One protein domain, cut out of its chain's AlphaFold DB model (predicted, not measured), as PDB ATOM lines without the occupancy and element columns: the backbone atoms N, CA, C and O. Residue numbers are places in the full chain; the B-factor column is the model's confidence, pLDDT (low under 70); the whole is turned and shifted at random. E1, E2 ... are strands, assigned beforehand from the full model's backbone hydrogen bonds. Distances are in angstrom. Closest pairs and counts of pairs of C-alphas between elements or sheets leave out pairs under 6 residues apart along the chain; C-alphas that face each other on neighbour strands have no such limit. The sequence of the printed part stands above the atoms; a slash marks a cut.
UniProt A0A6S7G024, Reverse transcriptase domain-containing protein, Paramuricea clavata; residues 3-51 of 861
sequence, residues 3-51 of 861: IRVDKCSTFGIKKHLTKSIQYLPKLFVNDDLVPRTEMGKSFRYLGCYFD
ATOM      1  N   ILE A   3     136.197 245.246 233.027       85.00
ATOM      2  CA  ILE A   3     135.545 244.443 234.071       85.00
ATOM      3  C   ILE A   3     136.424 243.222 234.354       85.00
ATOM      4  O   ILE A   3     136.829 242.507 233.441       85.00
ATOM      5  N   ARG A   4     136.749 242.981 235.625       86.25
ATOM      6  CA  ARG A   4     137.544 241.824 236.031       86.25
ATOM      7  C   ARG A   4     136.622 240.623 236.227       86.25
ATOM      8  O   ARG A   4     136.190 240.350 237.346       86.25
ATOM      9  N   VAL A   5     136.353 239.888 235.150       87.56
ATOM     10  CA  VAL A   5     135.433 238.741 235.172       87.56
ATOM     11  C   VAL A   5     135.835 237.703 236.233       87.56
ATOM     12  O   VAL A   5     134.973 237.247 236.976       87.56
ATOM     13  N   ASP A   6     137.135 237.457 236.458       85.50
ATOM     14  CA  ASP A   6     137.637 236.533 237.495       85.50
ATOM     15  C   ASP A   6     137.355 236.952 238.961       85.50
ATOM     16  O   ASP A   6     137.641 236.185 239.888       85.50
ATOM     17  N   LYS A   7     136.809 238.152 239.205       85.69
ATOM     18  CA  LYS A   7     136.309 238.613 240.521       85.69
ATOM     19  C   LYS A   7     134.851 239.075 240.498       85.69
ATOM     20  O   LYS A   7     134.347 239.523 241.525       85.69
ATOM     21  N   CYS A   8     134.176 238.941 239.362       90.50
ATOM     22  CA  CYS A   8     132.730 239.088 239.283       90.50
ATOM     23  C   CYS A   8     132.048 237.806 239.794       90.50
ATOM     24  O   CYS A   8     132.656 236.735 239.807       90.50
ATOM     25  N   SER A   9     130.784 237.897 240.210       92.19
ATOM     26  CA  SER A   9     130.016 236.720 240.639       92.19
ATOM     27  C   SER A   9     128.518 236.886 240.406       92.19
ATOM     28  O   SER A   9     127.944 237.892 240.828       92.19
ATOM     29  N   THR A  10     127.867 235.883 239.815       94.44
ATOM     30  CA  THR A  10     126.402 235.813 239.698       94.44
ATOM     31  C   THR A  10     125.800 234.826 240.694       94.44
ATOM     32  O   THR A  10     126.271 233.692 240.800       94.44
ATOM     33  N   PHE A  11     124.689 235.205 241.316       95.56
ATOM     34  CA  PHE A  11     123.852 234.358 242.166       95.56
ATOM     35  C   PHE A  11     122.396 234.440 241.689       95.56
ATOM     36  O   PHE A  11     121.924 235.515 241.317       95.56
ATOM     37  N   GLY A  12     121.681 233.315 241.665       94.50
ATOM     38  CA  GLY A  12     120.321 233.243 241.133       94.50
ATOM     39  C   GLY A  12     119.342 232.582 242.093       94.50
ATOM     40  O   GLY A  12     119.638 231.532 242.656       94.50
ATOM     41  N   ILE A  13     118.142 233.148 242.215       94.88
ATOM     42  CA  ILE A  13     116.967 232.490 242.803       94.88
ATOM     43  C   ILE A  13     115.872 232.447 241.741       94.88
ATOM     44  O   ILE A  13     115.614 233.454 241.088       94.88
ATOM     45  N   LYS A  14     115.212 231.302 241.561       92.88
ATOM     46  CA  LYS A  14     114.055 231.164 240.667       92.88
ATOM     47  C   LYS A  14     112.864 230.553 241.394       92.88
ATOM     48  O   LYS A  14     113.039 229.702 242.267       92.88
ATOM     49  N   LYS A  15     111.653 230.945 240.993       89.44
ATOM     50  CA  LYS A  15     110.434 230.220 241.373       89.44
ATOM     51  C   LYS A  15     110.467 228.806 240.781       89.44
ATOM     52  O   LYS A  15     110.809 228.631 239.612       89.44
ATOM     53  N   HIS A  16     110.088 227.811 241.573       84.69
ATOM     54  CA  HIS A  16     109.936 226.424 241.149       84.69
ATOM     55  C   HIS A  16     108.753 225.780 241.883       84.69
ATOM     56  O   HIS A  16     108.821 225.506 243.084       84.69
ATOM     57  N   LEU A  17     107.660 225.533 241.155       84.12
ATOM     58  CA  LEU A  17     106.382 225.087 241.720       84.12
ATOM     59  C   LEU A  17     105.918 226.049 242.839       84.12
ATOM     60  O   LEU A  17     105.623 227.214 242.567       84.12
ATOM     61  N   THR A  18     105.891 225.574 244.086       80.12
ATOM     62  CA  THR A  18     105.437 226.284 245.293       80.12
ATOM     63  C   THR A  18     106.576 226.783 246.192       80.12
ATOM     64  O   THR A  18     106.324 227.214 247.317       80.12
ATOM     65  N   LYS A  19     107.837 226.725 245.741       85.38
ATOM     66  CA  LYS A  19     109.014 227.184 246.498       85.38
ATOM     67  C   LYS A  19     109.961 227.989 245.605       85.38
ATOM     68  O   LYS A  19     109.970 227.836 244.387       85.38
ATOM     69  N   SER A  20     110.781 228.842 246.207       90.31
ATOM     70  CA  SER A  20     111.976 229.364 245.535       90.31
ATOM     71  C   SER A  20     113.116 228.355 245.657       90.31
ATOM     72  O   SER A  20     113.216 227.669 246.672       90.31
ATOM     73  N   ILE A  21     113.982 228.283 244.647       92.12
ATOM     74  CA  ILE A  21     115.236 227.516 244.680       92.12
ATOM     75  C   ILE A  21     116.385 228.357 244.124       92.12
ATOM     76  O   ILE A  21     116.170 229.213 243.261       92.12
ATOM     77  N   GLN A  22     117.609 228.103 244.588       93.94
ATOM     78  CA  GLN A  22     118.801 228.650 243.943       93.94
ATOM     79  C   GLN A  22     118.924 228.097 242.509       93.94
ATOM     80  O   GLN A  22     118.480 226.987 242.203       93.94
ATOM     81  N   TYR A  23     119.529 228.870 241.614       94.06
ATOM     82  CA  TYR A  23     120.024 228.394 240.327       94.06
ATOM     83  C   TYR A  23     121.332 229.105 239.973       94.06
ATOM     84  O   TYR A  23     121.719 230.076 240.620       94.06
ATOM     85  N   LEU A  24     122.004 228.619 238.930       94.50
ATOM     86  CA  LEU A  24     123.231 229.204 238.399       94.50
ATOM     87  C   LEU A  24     122.881 230.054 237.163       94.50
ATOM     88  O   LEU A  24     122.569 229.466 236.121       94.50
ATOM     89  N   PRO A  25     122.895 231.401 237.232       93.38
ATOM     90  CA  PRO A  25     122.660 232.243 236.063       93.38
ATOM     91  C   PRO A  25     123.707 232.001 234.970       93.38
ATOM     92  O   PRO A  25     124.834 231.601 235.254       93.38
ATOM     93  N   LYS A  26     123.343 232.267 233.714       92.12
ATOM     94  CA  LYS A  26     124.298 232.415 232.610       92.12
ATOM     95  C   LYS A  26     124.283 233.884 232.206       92.12
ATOM     96  O   LYS A  26     123.280 234.349 231.675       92.12
ATOM     97  N   LEU A  27     125.355 234.605 232.515       91.19
ATOM     98  CA  LEU A  27     125.543 236.002 232.140       91.19
ATOM     99  C   LEU A  27     126.970 236.164 231.629       91.19
ATOM    100  O   LEU A  27     127.909 235.657 232.244       91.19
ATOM    101  N   PHE A  28     127.106 236.845 230.498       90.00
ATOM    102  CA  PHE A  28     128.363 237.014 229.783       90.00
ATOM    103  C   PHE A  28     128.757 238.492 229.767       90.00
ATOM    104  O   PHE A  28     127.889 239.366 229.746       90.00
ATOM    105  N   VAL A  29     130.058 238.770 229.788       87.19
ATOM    106  CA  VAL A  29     130.629 240.118 229.675       87.19
ATOM    107  C   VAL A  29     131.740 240.045 228.639       87.19
ATOM    108  O   VAL A  29     132.803 239.518 228.938       87.19
ATOM    109  N   ASN A  30     131.494 240.571 227.436       82.38
ATOM    110  CA  ASN A  30     132.385 240.415 226.276       82.38
ATOM    111  C   ASN A  30     132.717 238.930 226.019       82.38
ATOM    112  O   ASN A  30     133.878 238.535 226.029       82.38
ATOM    113  N   ASP A  31     131.668 238.111 225.884       86.94
ATOM    114  CA  ASP A  31     131.693 236.653 225.673       86.94
ATOM    115  C   ASP A  31     132.308 235.791 226.800       86.94
ATOM    116  O   ASP A  31     132.007 234.598 226.886       86.94
ATOM    117  N   ASP A  32     133.040 236.375 227.755       89.56
ATOM    118  CA  ASP A  32     133.460 235.692 228.984       89.56
ATOM    119  C   ASP A  32     132.253 235.397 229.899       89.56
ATOM    120  O   ASP A  32     131.508 236.298 230.299       89.56
ATOM    121  N   LEU A  33     132.080 234.131 230.299       91.56
ATOM    122  CA  LEU A  33     131.066 233.722 231.279       91.56
ATOM    123  C   LEU A  33     131.447 234.204 232.688       91.56
ATOM    124  O   LEU A  33     132.469 233.796 233.240       91.56
ATOM    125  N   VAL A  34     130.580 235.000 233.316       92.88
ATOM    126  CA  VAL A  34     130.791 235.466 234.694       92.88
ATOM    127  C   VAL A  34     130.749 234.280 235.678       92.88
ATOM    128  O   VAL A  34     129.839 233.449 235.578       92.88
ATOM    129  N   PRO A  35     131.688 234.178 236.647       93.31
ATOM    130  CA  PRO A  35     131.682 233.131 237.664       93.31
ATOM    131  C   PRO A  35     130.356 233.050 238.421       93.31
ATOM    132  O   PRO A  35     129.696 234.054 238.686       93.31
ATOM    133  N   ARG A  36     129.958 231.834 238.792       93.50
ATOM    134  CA  ARG A  36     128.626 231.542 239.334       93.50
ATOM    135  C   ARG A  36     128.768 231.025 240.757       93.50
ATOM    136  O   ARG A  36     129.533 230.092 240.982       93.50
ATOM    137  N   THR A  37     128.040 231.613 241.700       92.56
ATOM    138  CA  THR A  37     127.993 231.141 243.087       92.56
ATOM    139  C   THR A  37     127.403 229.736 243.116       92.56
ATOM    140  O   THR A  37     126.250 229.542 242.724       92.56
ATOM    141  N   GLU A  38     128.202 228.763 243.551       92.50
ATOM    142  CA  GLU A  38     127.823 227.350 243.605       92.50
ATOM    143  C   GLU A  38     126.552 227.114 244.438       92.50
ATOM    144  O   GLU A  38     126.205 227.881 245.342       92.50
ATOM    145  N   MET A  39     125.854 226.019 244.137       92.00
ATOM    146  CA  MET A  39     124.628 225.632 244.837       92.00
ATOM    147  C   MET A  39     124.905 225.414 246.332       92.00
ATOM    148  O   MET A  39     125.747 224.599 246.698       92.00
ATOM    149  N   GLY A  40     124.201 226.149 247.194       88.69
ATOM    150  CA  GLY A  40     124.381 226.105 248.648       88.69
ATOM    151  C   GLY A  40     125.602 226.863 249.188       88.69
ATOM    152  O   GLY A  40     125.797 226.867 250.400       88.69
ATOM    153  N   LYS A  41     126.411 227.516 248.342       91.81
ATOM    154  CA  LYS A  41     127.503 228.401 248.788       91.81
ATOM    155  C   LYS A  41     127.035 229.844 248.962       91.81
ATOM    156  O   LYS A  41     126.042 230.275 248.373       91.81
ATOM    157  N   SER A  42     127.795 230.594 249.757       92.00
ATOM    158  CA  SER A  42     127.617 232.035 249.917       92.00
ATOM    159  C   SER A  42     128.339 232.833 248.820       92.00
ATOM    160  O   SER A  42     129.232 232.334 248.132       92.00
ATOM    161  N   PHE A  43     127.984 234.108 248.685       92.12
ATOM    162  CA  PHE A  43     128.795 235.126 248.021       92.12
ATOM    163  C   PHE A  43     129.031 236.311 248.965       92.12
ATOM    164  O   PHE A  43     128.207 236.592 249.835       92.12
ATOM    165  N   ARG A  44     130.151 237.028 248.798       90.50
ATOM    166  CA  ARG A  44     130.509 238.171 249.654       90.50
ATOM    167  C   ARG A  44     130.258 239.498 248.940       90.50
ATOM    168  O   ARG A  44     130.902 239.790 247.937       90.50
ATOM    169  N   TYR A  45     129.377 240.330 249.488       90.62
ATOM    170  CA  TYR A  45     129.066 241.671 248.988       90.62
ATOM    171  C   TYR A  45     129.304 242.719 250.080       90.62
ATOM    172  O   TYR A  45     128.776 242.617 251.183       90.62
ATOM    173  N   LEU A  46     130.140 243.722 249.782       87.94
ATOM    174  CA  LEU A  46     130.483 244.836 250.687       87.94
ATOM    175  C   LEU A  46     130.974 244.427 252.096       87.94
ATOM    176  O   LEU A  46     130.909 245.212 253.037       87.94
ATOM    177  N   GLY A  47     131.517 243.214 252.232       84.56
ATOM    178  CA  GLY A  47     132.000 242.669 253.504       84.56
ATOM    179  C   GLY A  47     130.981 241.825 254.273       84.56
ATOM    180  O   GLY A  47     131.354 241.288 255.309       84.56
ATOM    181  N   CYS A  48     129.759 241.673 253.758       89.00
ATOM    182  CA  CYS A  48     128.704 240.790 254.257       89.00
ATOM    183  C   CYS A  48     128.586 239.538 253.360       89.00
ATOM    184  O   CYS A  48     128.775 239.637 252.144       89.00
ATOM    185  N   TYR A  49     128.310 238.371 253.940       91.44
ATOM    186  CA  TYR A  49     128.012 237.127 253.222       91.44
ATOM    187  C   TYR A  49     126.509 236.955 252.986       91.44
ATOM    188  O   TYR A  49     125.688 237.299 253.830       91.44
ATOM    189  N   PHE A  50     126.163 236.374 251.840       92.62
ATOM    190  CA  PHE A  50     124.791 236.089 251.432       92.62
ATOM    191  C   PHE A  50     124.711 234.676 250.856       92.62
ATOM    192  O   PHE A  50     125.444 234.348 249.926       92.62
ATOM    193  N   ASP A  51     123.814 233.849 251.384       92.19
ATOM    194  CA  ASP A  51     123.549 232.488 250.910       92.19
ATOM    195  C   ASP A  51     122.038 232.279 250.680       92.19
ATOM    196  O   ASP A  51     121.215 233.102 251.083       92.19
TER     197      ASP A  51
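What this domain is: This is residues 3 to 51 of the 861 residues of the protein "Reverse transcriptase domain-containing protein" of Paramuricea clavata (UniProt A0A6S7G024). There is little regular structure: a long hairpin of E1 and E2 and a small hairpin of E3 and E4, joined by a long looping stretch, residues 24 to 42, make a flat, loose whole. The 49 printed residues have no named helix and four named strands, E1, E2, E3, E4 along the chain, in two antiparallel two-stranded sheets. The class is all strand, with only 19 residues in named elements; the radius of gyration of the C-alphas is 12.1 A and the spans are 37 by 27 by 13 A.

How they stand to each other: E1, residues 9 to 16, and E2, residues 19 to 23, are antiparallel at 150 degrees; N 14 and O 21 are within hydrogen-bond range at 2.9 A. E3, residues 43 to 45, and E4, residues 48 to 50, are antiparallel at 141 degrees, with N 43 and O 50 at 2.8 A. The closest C-alphas of E1 and E3, Ser 9 and Phe 43, are 7.7 A apart. E4 is apart from E1 and E2.

Where its parts are: E1 begins at C-alpha 9 (130.016, 236.720, 240.639) and measures 22.6 A; E2 measures 12.7 A. E4 ends at C-alpha 50 (124.791, 236.089, 251.432).

The domain as a whole: The farthest C-alphas, Ile 3 and Thr 18, are 36.9 A apart. The E2 to E3 link is long; within it, residues 28 to 29 pair antiparallel with 32 to 33. The printed part has no cut, and no printed residue is under 70 in pLDDT.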